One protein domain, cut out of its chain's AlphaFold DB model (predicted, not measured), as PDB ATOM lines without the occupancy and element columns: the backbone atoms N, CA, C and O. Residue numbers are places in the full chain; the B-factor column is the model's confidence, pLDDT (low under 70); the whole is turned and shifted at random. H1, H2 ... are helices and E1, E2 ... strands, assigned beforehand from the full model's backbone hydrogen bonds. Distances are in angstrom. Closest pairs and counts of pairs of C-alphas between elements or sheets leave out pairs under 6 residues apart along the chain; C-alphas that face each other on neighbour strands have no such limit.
ATOM      1  N   THR A  62     126.716  20.747  48.185       56.44
ATOM      2  CA  THR A  62     126.379  21.493  46.975       56.44
ATOM      3  C   THR A  62     127.422  21.188  45.897       56.44
ATOM      4  O   THR A  62     128.602  21.494  46.060       56.44
ATOM      5  N   GLY A  63     127.004  20.548  44.798       60.78
ATOM      6  CA  GLY A  63     127.900  20.141  43.707       60.78
ATOM      7  C   GLY A  63     128.413  18.695  43.756       60.78
ATOM      8  O   GLY A  63     129.241  18.340  42.916       60.78
ATOM      9  N   CYS A  64     127.934  17.841  44.672       67.00
ATOM     10  CA  CYS A  64     128.132  16.393  44.538       67.00
ATOM     11  C   CYS A  64     127.374  15.879  43.305       67.00
ATOM     12  O   CYS A  64     126.149  15.962  43.232       67.00
ATOM     13  N   LEU A  65     128.105  15.356  42.319       63.41
ATOM     14  CA  LEU A  65     127.512  14.751  41.129       63.41
ATOM     15  C   LEU A  65     127.150  13.291  41.433       63.41
ATOM     16  O   LEU A  65     128.005  12.516  41.850       63.41
ATOM     17  N   ALA A  66     125.915  12.884  41.146       53.59
ATOM     18  CA  ALA A  66     125.476  11.484  41.221       53.59
ATOM     19  C   ALA A  66     125.855  10.670  39.961       53.59
ATOM     20  O   ALA A  66     125.187   9.700  39.606       53.59
ATOM     21  N   ASN A  67     126.896  11.085  39.229       48.16
ATOM     22  CA  ASN A  67     127.221  10.496  37.932       48.16
ATOM     23  C   ASN A  67     127.972   9.170  38.107       48.16
ATOM     24  O   ASN A  67     129.198   9.119  38.199       48.16
ATOM     25  N   ILE A  68     127.193   8.093  38.143       55.31
ATOM     26  CA  ILE A  68     127.641   6.704  38.118       55.31
ATOM     27  C   ILE A  68     127.712   6.283  36.649       55.31
ATOM     28  O   ILE A  68     126.697   6.250  35.955       55.31
ATOM     29  N   PHE A  69     128.907   5.952  36.167       57.75
ATOM     30  CA  PHE A  69     129.086   5.364  34.841       57.75
ATOM     31  C   PHE A  69     129.496   3.910  35.025       57.75
ATOM     32  O   PHE A  69     130.592   3.627  35.509       57.75
ATOM     33  N   ALA A  70     128.617   2.988  34.637       53.97
ATOM     34  CA  ALA A  70     128.962   1.576  34.594       53.97
ATOM     35  C   ALA A  70     130.074   1.364  33.556       53.97
ATOM     36  O   ALA A  70     129.889   1.660  32.375       53.97
ATOM     37  N   LEU A  71     131.232   0.860  33.991       61.16
ATOM     38  CA  LEU A  71     132.262   0.381  33.073       61.16
ATOM     39  C   LEU A  71     132.060  -1.111  32.842       61.16
ATOM     40  O   LEU A  71     131.948  -1.885  33.789       61.16
ATOM     41  N   LEU A  72     132.033  -1.506  31.570       52.88
ATOM     42  CA  LEU A  72     131.807  -2.892  31.149       52.88
ATOM     43  C   LEU A  72     133.013  -3.802  31.431       52.88
ATOM     44  O   LEU A  72     132.878  -5.021  31.465       52.88
ATOM     45  N   THR A  73     134.206  -3.235  31.621       61.31
ATOM     46  CA  THR A  73     135.420  -3.984  31.965       61.31
ATOM     47  C   THR A  73     136.358  -3.088  32.764       61.31
ATOM     48  O   THR A  73     136.588  -1.940  32.394       61.31
ATOM     49  N   ILE A  74     136.893  -3.609  33.870       66.50
ATOM     50  CA  ILE A  74     137.814  -2.895  34.758       66.50
ATOM     51  C   ILE A  74     139.099  -3.718  34.859       66.50
ATOM     52  O   ILE A  74     139.065  -4.887  35.240       66.50
ATOM     53  N   ASN A  75     140.237  -3.117  34.511       68.44
ATOM     54  CA  ASN A  75     141.548  -3.737  34.703       68.44
ATOM     55  C   ASN A  75     141.810  -3.933  36.206       68.44
ATOM     56  O   ASN A  75     141.574  -3.017  36.971       68.44
ATOM     57  N   GLN A  76     142.315  -5.077  36.662       73.06
ATOM     58  CA  GLN A  76     142.565  -5.302  38.096       73.06
ATOM     59  C   GLN A  76     143.959  -4.836  38.566       73.06
ATOM     60  O   GLN A  76     144.253  -4.858  39.763       73.06
ATOM     61  N   ILE A  77     144.835  -4.417  37.646       79.38
ATOM     62  CA  ILE A  77     146.222  -4.034  37.939       79.38
ATOM     63  C   ILE A  77     146.287  -2.655  38.607       79.38
ATOM     64  O   ILE A  77     145.768  -1.670  38.089       79.38
ATOM     65  N   GLY A  78     147.027  -2.562  39.717       81.00
ATOM     66  CA  GLY A  78     147.268  -1.293  40.420       81.00
ATOM     67  C   GLY A  78     146.083  -0.812  41.260       81.00
ATOM     68  O   GLY A  78     146.039   0.354  41.651       81.00
ATOM     69  N   ARG A  79     145.132  -1.711  41.523       87.88
ATOM     70  CA  ARG A  79     143.951  -1.467  42.339       87.88
ATOM     71  C   ARG A  79     144.286  -1.394  43.826       87.88
ATOM     72  O   ARG A  79     145.203  -2.051  44.314       87.88
ATOM     73  N   VAL A  80     143.518  -0.578  44.534       91.69
ATOM     74  CA  VAL A  80     143.731  -0.230  45.937       91.69
ATOM     75  C   VAL A  80     142.441  -0.441  46.688       91.69
ATOM     76  O   VAL A  80     141.433   0.139  46.302       91.69
ATOM     77  N   ASP A  81     142.474  -1.259  47.732       92.88
ATOM     78  CA  ASP A  81     141.364  -1.357  48.678       92.88
ATOM     79  C   ASP A  81     141.238  -0.032  49.438       92.88
ATOM     80  O   ASP A  81     142.241   0.492  49.924       92.88
ATOM     81  N   ILE A  82     140.027   0.525  49.461       94.81
ATOM     82  CA  ILE A  82     139.686   1.763  50.176       94.81
ATOM     83  C   ILE A  82     138.540   1.550  51.179       94.81
ATOM     84  O   ILE A  82     138.018   2.509  51.750       94.81
ATOM     85  N   GLN A  83     138.096   0.303  51.372       94.69
ATOM     86  CA  GLN A  83     136.948  -0.010  52.216       94.69
ATOM     87  C   GLN A  83     137.242   0.276  53.688       94.69
ATOM     88  O   GLN A  83     136.373   0.756  54.417       94.69
ATOM     89  N   ASN A  84     138.472   0.024  54.135       94.00
ATOM     90  CA  ASN A  84     138.871   0.315  55.509       94.00
ATOM     91  C   ASN A  84     138.805   1.814  55.816       94.00
ATOM     92  O   ASN A  84     138.385   2.202  56.905       94.00
ATOM     93  N   GLU A  85     139.181   2.658  54.864       95.69
ATOM     94  CA  GLU A  85     139.150   4.111  54.979       95.69
ATOM     95  C   GLU A  85     137.716   4.646  54.952       95.69
ATOM     96  O   GLU A  85     137.399   5.537  55.739       95.69
ATOM     97  N   ILE A  86     136.834   4.046  54.141       94.19
ATOM     98  CA  ILE A  86     135.382   4.294  54.181       94.19
ATOM     99  C   ILE A  86     134.825   3.949  55.566       94.19
ATOM    100  O   ILE A  86     134.178   4.779  56.202       94.19
ATOM    101  N   ASN A  87     135.129   2.750  56.075       94.12
ATOM    102  CA  ASN A  87     134.640   2.275  57.371       94.12
ATOM    103  C   ASN A  87     135.130   3.160  58.530       94.12
ATOM    104  O   ASN A  87     134.380   3.433  59.467       94.12
ATOM    105  N   ARG A  88     136.382   3.630  58.459       95.38
ATOM    106  CA  ARG A  88     136.987   4.540  59.445       95.38
ATOM    107  C   ARG A  88     136.594   6.001  59.246       95.38
ATOM    108  O   ARG A  88     136.833   6.801  60.146       95.38
ATOM    109  N   ARG A  89     135.994   6.344  58.101       93.19
ATOM    110  CA  ARG A  89     135.608   7.711  57.715       93.19
ATOM    111  C   ARG A  89     136.798   8.674  57.719       93.19
ATOM    112  O   ARG A  89     136.698   9.819  58.153       93.19
ATOM    113  N   THR A  90     137.949   8.188  57.266       94.06
ATOM    114  CA  THR A  90     139.218   8.934  57.229       94.06
ATOM    115  C   THR A  90     139.644   9.201  55.798       94.06
ATOM    116  O   THR A  90     139.281   8.446  54.914       94.06
ATOM    117  N   GLY A  91     140.457  10.225  55.544       93.81
ATOM    118  CA  GLY A  91     140.993  10.453  54.201       93.81
ATOM    119  C   GLY A  91     142.140   9.509  53.815       93.81
ATOM    120  O   GLY A  91     142.853   8.995  54.676       93.81
ATOM    121  N   ILE A  92     142.361   9.342  52.509       95.62
ATOM    122  CA  ILE A  92     143.539   8.685  51.934       95.62
ATOM    123  C   ILE A  92     144.143   9.548  50.833       95.62
ATOM    124  O   ILE A  92     143.454  10.016  49.928       95.62
ATOM    125  N   ARG A  93     145.467   9.703  50.880       95.88
ATOM    126  CA  ARG A  93     146.257  10.314  49.815       95.88
ATOM    127  C   ARG A  93     147.111   9.248  49.152       95.88
ATOM    128  O   ARG A  93     147.875   8.564  49.829       95.88
ATOM    129  N   ARG A  94     147.031   9.144  47.829       93.62
ATOM    130  CA  ARG A  94     147.801   8.169  47.062       93.62
ATOM    131  C   ARG A  94     148.367   8.753  45.781       93.62
ATOM    132  O   ARG A  94     147.685   9.459  45.046       93.62
ATOM    133  N   ASP A  95     149.622   8.420  45.516       93.44
ATOM    134  CA  ASP A  95     150.242   8.590  44.208       93.44
ATOM    135  C   ASP A  95     150.113   7.276  43.428       93.44
ATOM    136  O   ASP A  95     150.534   6.221  43.908       93.44
ATOM    137  N   PHE A  96     149.474   7.323  42.262       89.38
ATOM    138  CA  PHE A  96     149.231   6.130  41.450       89.38
ATOM    139  C   PHE A  96     150.343   5.844  40.433       89.38
ATOM    140  O   PHE A  96     150.493   4.690  40.026       89.38
ATOM    141  N   ASN A  97     151.088   6.858  39.974       89.62
ATOM    142  CA  ASN A  97     152.073   6.690  38.893       89.62
ATOM    143  C   ASN A  97     153.149   7.796  38.801       89.62
ATOM    144  O   ASN A  97     153.723   7.999  37.731       89.62
ATOM    145  N   GLY A  98     153.389   8.557  39.869       88.31
ATOM    146  CA  GLY A  98     154.348   9.668  39.920       88.31
ATOM    147  C   GLY A  98     153.828  10.987  39.338       88.31
ATOM    148  O   GLY A  98     154.396  12.047  39.601       88.31
ATOM    149  N   ASN A  99     152.740  10.952  38.561       90.69
ATOM    150  CA  ASN A  99     152.139  12.136  37.941       90.69
ATOM    151  C   ASN A  99     150.756  12.467  38.498       90.69
ATOM    152  O   ASN A  99     150.369  13.638  38.493       90.69
ATOM    153  N   ILE A 100     150.014  11.450  38.940       92.38
ATOM    154  CA  ILE A 100     148.631  11.578  39.391       92.38
ATOM    155  C   ILE A 100     148.552  11.285  40.884       92.38
ATOM    156  O   ILE A 100     148.677  10.139  41.324       92.38
ATOM    157  N   ASN A 101     148.294  12.340  41.652       95.00
ATOM    158  CA  ASN A 101     148.035  12.259  43.078       95.00
ATOM    159  C   ASN A 101     146.539  12.427  43.345       95.00
ATOM    160  O   ASN A 101     145.921  13.375  42.862       95.00
ATOM    161  N   VAL A 102     145.972  11.514  44.122       95.56
ATOM    162  CA  VAL A 102     144.553  11.470  44.464       95.56
ATOM    163  C   VAL A 102     144.425  11.564  45.974       95.56
ATOM    164  O   VAL A 102     145.037  10.789  46.705       95.56
ATOM    165  N   ASN A 103     143.610  12.502  46.435       96.44
ATOM    166  CA  ASN A 103     143.153  12.603  47.808       96.44
ATOM    167  C   ASN A 103     141.658  12.288  47.846       96.44
ATOM    168  O   ASN A 103     140.889  12.953  47.152       96.44
ATOM    169  N   LEU A 104     141.260  11.296  48.633       95.62
ATOM    170  CA  LEU A 104     139.868  10.919  48.872       95.62
ATOM    171  C   LEU A 104     139.542  11.184  50.340       95.62
ATOM    172  O   LEU A 104     140.339  10.847  51.210       95.62
ATOM    173  N   ASP A 105     138.391  11.781  50.610       94.19
ATOM    174  CA  ASP A 105     137.903  12.096  51.950       94.19
ATOM    175  C   ASP A 105     136.536  11.437  52.167       94.19
ATOM    176  O   ASP A 105     135.544  11.773  51.514       94.19
ATOM    177  N   PHE A 106     136.532  10.482  53.098       94.06
ATOM    178  CA  PHE A 106     135.401   9.636  53.467       94.06
ATOM    179  C   PHE A 106     134.691  10.106  54.751       94.06
ATOM    180  O   PHE A 106     133.869   9.387  55.314       94.06
ATOM    181  N   SER A 107     134.973  11.319  55.239       90.50
ATOM    182  CA  SER A 107     134.326  11.871  56.444       90.50
ATOM    183  C   SER A 107     132.794  11.926  56.350       90.50
ATOM    184  O   SER A 107     132.108  11.901  57.371       90.50
ATOM    185  N   GLN A 108     132.255  11.952  55.126       87.62
ATOM    186  CA  GLN A 108     130.826  12.026  54.819       87.62
ATOM    187  C   GLN A 108     130.273  10.765  54.132       87.62
ATOM    188  O   GLN A 108     129.239  10.854  53.480       87.62
ATOM    189  N   THR A 109     130.926   9.600  54.264       88.75
ATOM    190  CA  THR A 109     130.409   8.317  53.747       88.75
ATOM    191  C   THR A 109     129.768   7.472  54.851       88.75
ATOM    192  O   THR A 109     130.379   6.547  55.384       88.75
ATOM    193  N   TYR A 110     128.532   7.792  55.227       84.81
ATOM    194  CA  TYR A 110     127.722   7.063  56.204       84.81
ATOM    195  C   TYR A 110     126.232   7.218  55.911       84.81
ATOM    196  O   TYR A 110     125.794   8.310  55.602       84.81
ATOM    197  N   GLU A 111     125.404   6.191  56.084       82.75
ATOM    198  CA  GLU A 111     123.962   6.359  55.838       82.75
ATOM    199  C   GLU A 111     123.350   7.464  56.732       82.75
ATOM    200  O   GLU A 111     123.608   7.472  57.941       82.75
ATOM    201  N   PRO A 112     122.564   8.411  56.176       77.94
ATOM    202  CA  PRO A 112     122.037   8.471  54.798       77.94
ATOM    203  C   PRO A 112     122.916   9.234  53.779       77.94
ATOM    204  O   PRO A 112     122.550   9.375  52.615       77.94
ATOM    205  N   LEU A 113     124.050   9.789  54.206       76.69
ATOM    206  CA  LEU A 113     124.964  10.599  53.401       76.69
ATOM    207  C   LEU A 113     126.080   9.727  52.812       76.69
ATOM    208  O   LEU A 113     127.000   9.304  53.497       76.69
ATOM    209  N   ARG A 114     126.052   9.451  51.512       87.25
ATOM    210  CA  ARG A 114     127.044   8.559  50.881       87.25
ATOM    211  C   ARG A 114     128.088   9.339  50.096       87.25
ATOM    212  O   ARG A 114     128.455   8.949  48.995       87.25
ATOM    213  N   PHE A 115     128.549  10.464  50.629       88.31
ATOM    214  CA  PHE A 115     129.354  11.413  49.867       88.31
ATOM    215  C   PHE A 115     130.850  11.186  50.050       88.31
ATOM    216  O   PHE A 115     131.381  11.249  51.155       88.31
ATOM    217  N   LEU A 116     131.537  10.978  48.930       90.44
ATOM    218  CA  LEU A 116     132.988  10.959  48.840       90.44
ATOM    219  C   LEU A 116     133.456  12.278  48.224       90.44
ATOM    220  O   LEU A 116     133.101  12.613  47.090       90.44
ATOM    221  N   ARG A 117     134.303  13.007  48.953       91.06
ATOM    222  CA  ARG A 117     134.983  14.201  48.441       91.06
ATOM    223  C   ARG A 117     136.339  13.803  47.885       91.06
ATOM    224  O   ARG A 117     137.027  12.958  48.452       91.06
ATOM    225  N   PHE A 118     136.751  14.418  46.787       91.94
ATOM    226  CA  PHE A 118     138.037  14.113  46.175       91.94
ATOM    227  C   PHE A 118     138.768  15.373  45.735       91.94
ATOM    228  O   PHE A 118     138.162  16.382  45.374       91.94
ATOM    229  N   SER A 119     140.094  15.287  45.713       92.69
ATOM    230  CA  SER A 119     140.972  16.240  45.046       92.69
ATOM    231  C   SER A 119     142.049  15.473  44.298       92.69
ATOM    232  O   SER A 119     142.748  14.641  44.873       92.69
ATOM    233  N   ILE A 120     142.161  15.725  43.002       93.75
ATOM    234  CA  ILE A 120     143.071  15.029  42.105       93.75
ATOM    235  C   ILE A 120     143.996  16.058  41.476       93.75
ATOM    236  O   ILE A 120     143.540  17.041  40.896       93.75
ATOM    237  N   GLN A 121     145.298  15.813  41.560       94.06
ATOM    238  CA  GLN A 121     146.322  16.584  40.873       94.06
ATOM    239  C   GLN A 121     146.962  15.711  39.795       94.06
ATOM    240  O   GLN A 121     147.489  14.646  40.109       94.06
ATOM    241  N   ASN A 122     146.975  16.183  38.549       92.88
ATOM    242  CA  ASN A 122     147.726  15.567  37.455       92.88
ATOM    243  C   ASN A 122     148.801  16.531  36.945       92.88
ATOM    244  O   ASN A 122     148.514  17.672  36.579       92.88
ATOM    245  N   ARG A 123     150.050  16.066  36.941       91.25
ATOM    246  CA  ARG A 123     151.230  16.816  36.485       91.25
ATOM    247  C   ARG A 123     151.637  16.478  35.050       91.25
ATOM    248  O   ARG A 123     152.472  17.175  34.481       91.25
ATOM    249  N   SER A 124     151.052  15.440  34.453       88.12
ATOM    250  CA  SER A 124     151.383  15.017  33.094       88.12
ATOM    251  C   SER A 124     150.789  15.967  32.057       88.12
ATOM    252  O   SER A 124     149.574  16.145  31.999       88.12
ATOM    253  N   GLN A 125     151.637  16.528  31.192       84.19
ATOM    254  CA  GLN A 125     151.211  17.315  30.026       84.19
ATOM    255  C   GLN A 125     150.683  16.448  28.879       84.19
ATOM    256  O   GLN A 125     149.994  16.948  27.994       84.19
ATOM    257  N   PHE A 126     151.004  15.154  28.877       84.94
ATOM    258  CA  PHE A 126     150.771  14.273  27.732       84.94
ATOM    259  C   PHE A 126     149.602  13.316  27.948       84.94
ATOM    260  O   PHE A 126     148.991  12.864  26.984       84.94
ATOM    261  N   ILE A 127     149.283  13.004  29.205       86.06
ATOM    262  CA  ILE A 127     148.374  11.912  29.551       86.06
ATOM    263  C   ILE A 127     147.228  12.457  30.404       86.06
ATOM    264  O   ILE A 127     147.426  12.890  31.541       86.06
ATOM    265  N   SER A 128     146.016  12.412  29.848       89.94
ATOM    266  CA  SER A 128     144.777  12.405  30.631       89.94
ATOM    267  C   SER A 128     144.499  10.993  31.143       89.94
ATOM    268  O   SER A 128     144.986  10.017  30.577       89.94
ATOM    269  N   ASN A 129     143.700  10.868  32.196       91.38
ATOM    270  CA  ASN A 129     143.333   9.566  32.747       91.38
ATOM    271  C   ASN A 129     141.923   9.627  33.363       91.38
ATOM    272  O   ASN A 129     141.228  10.632  33.216       91.38
ATOM    273  N   ALA A 130     141.497   8.588  34.068       91.31
ATOM    274  CA  ALA A 130     140.340   8.621  34.946       91.31
ATOM    275  C   ALA A 130     140.600   7.810  36.220       91.31
ATOM    276  O   ALA A 130     141.246   6.768  36.179       91.31
ATOM    277  N   LEU A 131     140.079   8.270  37.357       92.19
ATOM    278  CA  LEU A 131     140.000   7.452  38.564       92.19
ATOM    279  C   LEU A 131     138.742   6.591  38.473       92.19
ATOM    280  O   LEU A 131     137.636   7.115  38.336       92.19
ATOM    281  N   ILE A 132     138.917   5.280  38.569       92.06
ATOM    282  CA  ILE A 132     137.835   4.310  38.626       92.06
ATOM    283  C   ILE A 132     137.658   3.864  40.070       92.06
ATOM    284  O   ILE A 132     138.599   3.366  40.691       92.06
ATOM    285  N   LEU A 133     136.441   4.018  40.583       92.50
ATOM    286  CA  LEU A 133     136.001   3.410  41.830       92.50
ATOM    287  C   LEU A 133     135.088   2.241  41.497       92.50
ATOM    288  O   LEU A 133     134.182   2.384  40.680       92.50
ATOM    289  N   SER A 134     135.312   1.091  42.118       91.31
ATOM    290  CA  SER A 134     134.543  -0.124  41.849       91.31
ATOM    291  C   SER A 134     134.198  -0.852  43.138       91.31
ATOM    292  O   SER A 134     135.043  -0.962  44.022       91.31
ATOM    293  N   ASN A 135     132.960  -1.334  43.244       92.00
ATOM    294  CA  ASN A 135     132.463  -2.071  44.404       92.00
ATOM    295  C   ASN A 135     132.190  -3.534  44.047       92.00
ATOM    296  O   ASN A 135     131.591  -3.810  43.006       92.00
ATOM    297  N   TYR A 136     132.588  -4.446  44.929       89.44
ATOM    298  CA  TYR A 136     132.383  -5.890  44.808       89.44
ATOM    299  C   TYR A 136     131.689  -6.425  46.060       89.44
ATOM    300  O   TYR A 136     131.744  -5.789  47.106       89.44
ATOM    301  N   GLU A 137     131.028  -7.578  45.952       86.38
ATOM    302  CA  GLU A 137     130.329  -8.205  47.082       86.38
ATOM    303  C   GLU A 137     131.322  -8.671  48.149       86.38
ATOM    304  O   GLU A 137     131.349  -8.092  49.225       86.38
ATOM    305  N   ASP A 138     132.207  -9.607  47.796       72.38
ATOM    306  CA  ASP A 138     133.148 -10.213  48.752       72.38
ATOM    307  C   ASP A 138     134.588 -10.337  48.239       72.38
ATOM    308  O   ASP A 138     135.507 -10.560  49.025       72.38
ATOM    309  N   THR A 139     134.832 -10.242  46.925       63.22
ATOM    310  CA  THR A 139     136.160 -10.554  46.371       63.22
ATOM    311  C   THR A 139     136.618  -9.592  45.283       63.22
ATOM    312  O   THR A 139     135.829  -8.911  44.634       63.22
ATOM    313  N   LEU A 140     137.934  -9.585  45.050       66.81
ATOM    314  CA  LEU A 140     138.594  -8.842  43.976       66.81
ATOM    315  C   LEU A 140     138.148  -9.269  42.558       66.81
ATOM    316  O   LEU A 140     138.466  -8.549  41.605       66.81
ATOM    317  N   ILE A 141     137.494 -10.424  42.396       69.38
ATOM    318  CA  ILE A 141     137.240 -11.086  41.109       69.38
ATOM    319  C   ILE A 141     135.729 -11.134  40.850       69.38
ATOM    320  O   ILE A 141     134.952 -11.487  41.729       69.38
ATOM    321  N   GLY A 142     135.311 -10.800  39.630       76.00
ATOM    322  CA  GLY A 142     133.908 -10.823  39.213       76.00
ATOM    323  C   GLY A 142     133.468  -9.513  38.572       76.00
ATOM    324  O   GLY A 142     134.287  -8.631  38.307       76.00
ATOM    325  N   SER A 143     132.172  -9.396  38.303       82.88
ATOM    326  CA  SER A 143     131.590  -8.150  37.807       82.88
ATOM    327  C   SER A 143     131.379  -7.176  38.968       82.88
ATOM    328  O   SER A 143     130.805  -7.568  39.987       82.88
ATOM    329  N   PRO A 144     131.807  -5.910  38.842       86.69
ATOM    330  CA  PRO A 144     131.546  -4.907  39.862       86.69
ATOM    331  C   PRO A 144     130.037  -4.646  39.979       86.69
ATOM    332  O   PRO A 144     129.325  -4.553  38.980       86.69
ATOM    333  N   ARG A 145     129.553  -4.475  41.209       87.75
ATOM    334  CA  ARG A 145     128.153  -4.121  41.513       87.75
ATOM    335  C   ARG A 145     127.874  -2.643  41.266       87.75
ATOM    336  O   ARG A 145     126.732  -2.250  41.051       87.75
ATOM    337  N   ALA A 146     128.917  -1.822  41.352       87.88
ATOM    338  CA  ALA A 146     128.875  -0.399  41.062       87.88
ATOM    339  C   ALA A 146     130.222   0.064  40.513       87.88
ATOM    340  O   ALA A 146     131.278  -0.466  40.873       87.88
ATOM    341  N   THR A 147     130.190   1.075  39.648       88.38
ATOM    342  CA  THR A 147     131.398   1.702  39.117       88.38
ATOM    343  C   THR A 147     131.201   3.196  38.958       88.38
ATOM    344  O   THR A 147     130.148   3.649  38.519       88.38
ATOM    345  N   ILE A 148     132.222   3.962  39.320       89.06
ATOM    346  CA  ILE A 148     132.253   5.409  39.154       89.06
ATOM    347  C   ILE A 148     133.539   5.761  38.424       89.06
ATOM    348  O   ILE A 148     134.613   5.286  38.786       89.06
ATOM    349  N   ARG A 149     133.421   6.599  37.394       89.94
ATOM    350  CA  ARG A 149     134.546   7.079  36.594       89.94
ATOM    351  C   ARG A 149     134.682   8.586  36.757       89.94
ATOM    352  O   ARG A 149     133.823   9.339  36.307       89.94
ATOM    353  N   ILE A 150     135.785   9.024  37.353       88.88
ATOM    354  CA  ILE A 150     136.122  10.437  37.536       88.88
ATOM    355  C   ILE A 150     137.191  10.804  36.510       88.88
ATOM    356  O   ILE A 150     138.333  10.369  36.624       88.88
ATOM    357  N   SER A 151     136.830  11.592  35.498       89.50
ATOM    358  CA  SER A 151     137.784  12.022  34.468       89.50
ATOM    359  C   SER A 151     138.866  12.926  35.062       89.50
ATOM    360  O   SER A 151     138.570  13.864  35.798       89.50
ATOM    361  N   ILE A 152     140.121  12.665  34.702       90.25
ATOM    362  CA  ILE A 152     141.300  13.411  35.139       90.25
ATOM    363  C   ILE A 152     141.888  14.119  33.912       90.25
ATOM    364  O   ILE A 152     142.484  13.461  33.049       90.25
ATOM    365  N   PRO A 153     141.742  15.451  33.803       88.06
ATOM    366  CA  PRO A 153     142.365  16.191  32.717       88.06
ATOM    367  C   PRO A 153     143.894  16.101  32.808       88.06
ATOM    368  O   PRO A 153     144.468  15.801  33.856       88.06
ATOM    369  N   ARG A 154     144.565  16.341  31.682       88.25
ATOM    370  CA  ARG A 154     146.019  16.544  31.650       88.25
ATOM    371  C   ARG A 154     146.379  17.909  32.244       88.25
ATOM    372  O   ARG A 154     145.549  18.820  32.232       88.25
ATOM    373  N   ALA A 155     147.624  18.062  32.686       86.44
ATOM    374  CA  ALA A 155     148.169  19.353  33.090       86.44
ATOM    375  C   ALA A 155     148.039  20.379  31.950       86.44
ATOM    376  O   ALA A 155     148.289  20.066  30.782       86.44
ATOM    377  N   GLY A 156     147.632  21.598  32.302       72.50
ATOM    378  CA  GLY A 156     147.512  22.730  31.383       72.50
ATOM    379  C   GLY A 156     148.683  23.700  31.544       72.50
ATOM    380  O   GLY A 156     149.433  23.632  32.512       72.50
ATOM    381  N   GLY A 157     148.877  24.615  30.600       64.94
ATOM    382  CA  GLY A 157     149.934  25.625  30.700       64.94
ATOM    383  C   GLY A 157     150.414  26.108  29.339       64.94
ATOM    384  O   GLY A 157     150.326  25.386  28.350       64.94
ATOM    385  N   VAL A 158     150.892  27.351  29.303       56.50
ATOM    386  CA  VAL A 158     151.178  28.123  28.079       56.50
ATOM    387  C   VAL A 158     152.507  27.756  27.400       56.50
ATOM    388  O   VAL A 158     152.744  28.200  26.281       56.50
ATOM    389  N   ALA A 159     153.361  26.938  28.031       60.16
ATOM    390  CA  ALA A 159     154.661  26.539  27.486       60.16
ATOM    391  C   ALA A 159     155.044  25.087  27.839       60.16
ATOM    392  O   ALA A 159     154.760  24.581  28.929       60.16
ATOM    393  N   ILE A 160     155.723  24.416  26.903       61.97
ATOM    394  CA  ILE A 160     156.326  23.090  27.102       61.97
ATOM    395  C   ILE A 160     157.466  23.229  28.128       61.97
ATOM    396  O   ILE A 160     158.318  24.099  27.975       61.97
ATOM    397  N   GLY A 161     157.480  22.388  29.169       63.06
ATOM    398  CA  GLY A 161     158.540  22.369  30.194       63.06
ATOM    399  C   GLY A 161     158.199  23.024  31.542       63.06
ATOM    400  O   GLY A 161     158.892  22.764  32.521       63.06
ATOM    401  N   THR A 162     157.108  23.792  31.641       67.94
ATOM    402  CA  THR A 162     156.602  24.363  32.910       67.94
ATOM    403  C   THR A 162     155.092  24.126  33.087       67.94
ATOM    404  O   THR A 162     154.303  25.073  33.106       67.94
ATOM    405  N   PRO A 163     154.638  22.860  33.194       67.12
ATOM    406  CA  PRO A 163     153.221  22.572  33.393       67.12
ATOM    407  C   PRO A 163     152.669  23.219  34.658       67.12
ATOM    408  O   PRO A 163     153.222  23.030  35.741       67.12
ATOM    409  N   ALA A 164     151.508  23.863  34.538       78.38
ATOM    410  CA  ALA A 164     150.639  24.065  35.683       78.38
ATOM    411  C   ALA A 164     149.870  22.749  35.911       78.38
ATOM    412  O   ALA A 164     149.131  22.304  35.023       78.38
ATOM    413  N   PRO A 165     150.040  22.078  37.066       80.62
ATOM    414  CA  PRO A 165     149.289  20.864  37.347       80.62
ATOM    415  C   PRO A 165     147.792  21.136  37.228       80.62
ATOM    416  O   PRO A 165     147.296  22.132  37.756       80.62
ATOM    417  N   SER A 166     147.061  20.247  36.564       85.06
ATOM    418  CA  SER A 166     145.608  20.328  36.602       85.06
ATOM    419  C   SER A 166     145.143  19.817  37.957       85.06
ATOM    420  O   SER A 166     145.461  18.684  38.330       85.06
ATOM    421  N   THR A 167     144.382  20.639  38.670       86.19
ATOM    422  CA  THR A 167     143.734  20.257  39.924       86.19
ATOM    423  C   THR A 167     142.241  20.140  39.679       86.19
ATOM    424  O   THR A 167     141.615  21.084  39.202       86.19
ATOM    425  N   TYR A 168     141.676  18.982  40.003       85.00
ATOM    426  CA  TYR A 168     140.252  18.714  39.902       85.00
ATOM    427  C   TYR A 168     139.728  18.282  41.266       85.00
ATOM    428  O   TYR A 168     140.161  17.274  41.819       85.00
ATOM    429  N   THR A 169     138.811  19.068  41.816       87.06
ATOM    430  CA  THR A 169     138.207  18.825  43.126       87.06
ATOM    431  C   THR A 169     136.708  18.705  42.940       87.06
ATOM    432  O   THR A 169     136.116  19.441  42.152       87.06
ATOM    433  N   GLY A 170     136.091  17.787  43.671       85.94
ATOM    434  CA  GLY A 170     134.657  17.586  43.590       85.94
ATOM    435  C   GLY A 170     134.149  16.626  44.646       85.94
ATOM    436  O   GLY A 170     134.835  16.294  45.616       85.94
ATOM    437  N   CYS A 171     132.911  16.201  44.443       86.50
ATOM    438  CA  CYS A 171     132.240  15.237  45.285       86.50
ATOM    439  C   CYS A 171     131.370  14.318  44.427       86.50
ATOM    440  O   CYS A 171     130.854  14.732  43.384       86.50
ATOM    441  N   ILE A 172     131.214  13.080  44.878       87.44
ATOM    442  CA  ILE A 172     130.325  12.080  44.291       87.44
ATOM    443  C   ILE A 172     129.543  11.362  45.383       87.44
ATOM    444  O   ILE A 172     130.022  11.209  46.506       87.44
ATOM    445  N   GLU A 173     128.351  10.896  45.033       87.50
ATOM    446  CA  GLU A 173     127.599   9.968  45.872       87.50
ATOM    447  C   GLU A 173     127.983   8.525  45.524       87.50
ATOM    448  O   GLU A 173     127.913   8.109  44.365       87.50
ATOM    449  N   LEU A 174     128.386   7.749  46.526       89.19
ATOM    450  CA  LEU A 174     128.536   6.310  46.407       89.19
ATOM    451  C   LEU A 174     127.134   5.679  46.408       89.19
ATOM    452  O   LEU A 174     126.368   5.903  47.342       89.19
ATOM    453  N   PRO A 175     126.785   4.837  45.422       87.31
ATOM    454  CA  PRO A 175     125.463   4.206  45.372       87.31
ATOM    455  C   PRO A 175     125.203   3.248  46.536       87.31
ATOM    456  O   PRO A 175     124.060   2.862  46.773       87.31
ATOM    457  N   ARG A 176     126.270   2.808  47.211       89.75
ATOM    458  CA  ARG A 176     126.235   1.805  48.270       89.75
ATOM    459  C   ARG A 176     127.491   1.853  49.134       89.75
ATOM    460  O   ARG A 176     128.560   2.212  48.639       89.75
ATOM    461  N   LEU A 177     127.364   1.455  50.397       91.19
ATOM    462  CA  LEU A 177     128.477   1.379  51.353       91.19
ATOM    463  C   LEU A 177     128.836  -0.060  51.761       91.19
ATOM    464  O   LEU A 177     129.858  -0.259  52.410       91.19
ATOM    465  N   ASP A 178     128.025  -1.049  51.377       91.25
ATOM    466  CA  ASP A 178     128.299  -2.470  51.606       91.25
ATOM    467  C   ASP A 178     129.275  -3.051  50.571       91.25
ATOM    468  O   ASP A 178     129.464  -2.497  49.483       91.25
ATOM    469  N   GLY A 179     129.862  -4.204  50.897       91.06
ATOM    470  CA  GLY A 179     130.875  -4.867  50.078       91.06
ATOM    471  C   GLY A 179     132.264  -4.246  50.230       91.06
ATOM    472  O   GLY A 179     132.566  -3.621  51.246       91.06
ATOM    473  N   THR A 180     133.111  -4.427  49.215       92.94
ATOM    474  CA  THR A 180     134.479  -3.887  49.192       92.94
ATOM    475  C   THR A 180     134.664  -2.910  48.040       92.94
ATOM    476  O   THR A 180     134.531  -3.270  46.865       92.94
ATOM    477  N   TRP A 181     134.985  -1.663  48.378       93.75
ATOM    478  CA  TRP A 181     135.346  -0.625  47.423       93.75
ATOM    479  C   TRP A 181     136.838  -0.618  47.105       93.75
ATOM    480  O   TRP A 181     137.698  -0.703  47.980       93.75
ATOM    481  N   TYR A 182     137.127  -0.397  45.829       93.25
ATOM    482  CA  TYR A 182     138.475  -0.248  45.324       93.25
ATOM    483  C   TYR A 182     138.634   0.985  44.439       93.25
ATOM    484  O   TYR A 182     137.715   1.340  43.702       93.25
ATOM    485  N   ALA A 183     139.836   1.565  44.437       93.88
ATOM    486  CA  ALA A 183     140.238   2.680  43.586       93.88
ATOM    487  C   ALA A 183     141.413   2.313  42.663       93.88
ATOM    488  O   ALA A 183     142.334   1.600  43.065       93.88
ATOM    489  N   GLN A 184     141.407   2.828  41.432       92.81
ATOM    490  CA  GLN A 184     142.476   2.620  40.447       92.81
ATOM    491  C   GLN A 184     142.460   3.668  39.330       92.81
ATOM    492  O   GLN A 184     141.451   4.331  39.119       92.81
ATOM    493  N   LEU A 185     143.544   3.765  38.562       91.56
ATOM    494  CA  LEU A 185     143.548   4.524  37.310       91.56
ATOM    495  C   LEU A 185     142.991   3.697  36.145       91.56
ATOM    496  O   LEU A 185     143.168   2.479  36.090       91.56
ATOM    497  N   GLU A 186     142.354   4.379  35.202       88.00
ATOM    498  CA  GLU A 186     141.985   3.838  33.899       88.00
ATOM    499  C   GLU A 186     143.261   3.574  33.083       88.00
ATOM    500  O   GLU A 186     144.159   4.423  32.992       88.00
ATOM    501  N   ARG A 187     143.374   2.360  32.545       76.75
ATOM    502  CA  ARG A 187     144.501   1.890  31.739       76.75
ATOM    503  C   ARG A 187     143.988   1.256  30.466       76.75
ATOM    504  O   ARG A 187     143.017   0.475  30.590       76.75
TER     505      ARG A 187
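Overview. This is residues 62 to 187 of the 187 residues of an uncharacterized protein of Pyrenophora teres f. teres (strain 0-1) (UniProt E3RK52). This is a sandwich of two sheets face to face, a larger one of four strands and a smaller one of three, with the short helix H1 over E2 of the larger sheet. The stretch before H1 wraps round the sandwich from E6 of the larger sheet past E5 to E7 of the smaller, and the link of residues 153 to 165 lengthens one end. The printed part has 126 residues with one named helix and seven named strands, in the order H1 E1 E2 E3 E4 E5 E6 E7; under half of the residues are in them, and the class is mostly strand. The sheets run E1 E2 E3 E6 and E5 E4 E7, both antiparallel throughout. The whole is compact, with a radius of gyration of the C-alphas of 14.7 A and spans of 46 by 32 by 22 A.

Along the chain. Begin at residues 62 to 82, which hold no named element. Find C-alpha 83 at (136.948, -0.010, 52.216), where H1, residues 83 to 88, starts its 8.5 A. Next come E1, residues 92 to 95, 10.2 A; E2, residues 100 to 110, 27.2 A, which bends by 61 degrees at residue 107; and E3, residues 113 to 122, 28.2 A. Then read E4, residues 129 to 136, 22.5 A; E5, residues 146 to 152, 19.5 A; and E6, residues 166 to 173, 22.8 A. E7, residues 180 to 185, covers 17.2 A and ends at C-alpha 185, (143.548, 4.524, 37.310).

Arrangement. Start in the twisted larger sheet, whose edge strands are E1 and E6. E1, E2 and E3 form a meander, each strand the antiparallel neighbour of the one before; look for N 92 and O 104 at 2.8 A and N 103 and O 119 at 2.8 A. E3 and E6 are antiparallel, with N 118 and O 170 at 2.9 A. In the smaller sheet, check the hairpin E4 and E5 at N 131 and O 150, 2.8 A, and antiparallel E4 and E7 at N 134 and O 182, 2.9 A. The sheets' best planes are 16 degrees apart, and their facing parts are 10.5 A centre to centre. H1 is on the larger sheet at a height of 7.7 A, over E2 and slantwise to the strands; the closest C-alphas of H1 and E2, those of Ile 86 and Phe 106, are 5.4 A apart. H1 only grazes the smaller sheet, with residues 83 to 86. Every O i to N i+4 pair in H1 is within hydrogen-bond range.

Size, cuts and confidence. The two C-alphas farthest apart, those of Asp 138 and Ala 159, are 47.6 A apart. The printed part has no cut. The link E5 to E6 is long, with 13 residues. Mean pLDDT of the printed part is 83.7; it is under 70 at residues 62 to 75, 139 to 141 and 157 to 163.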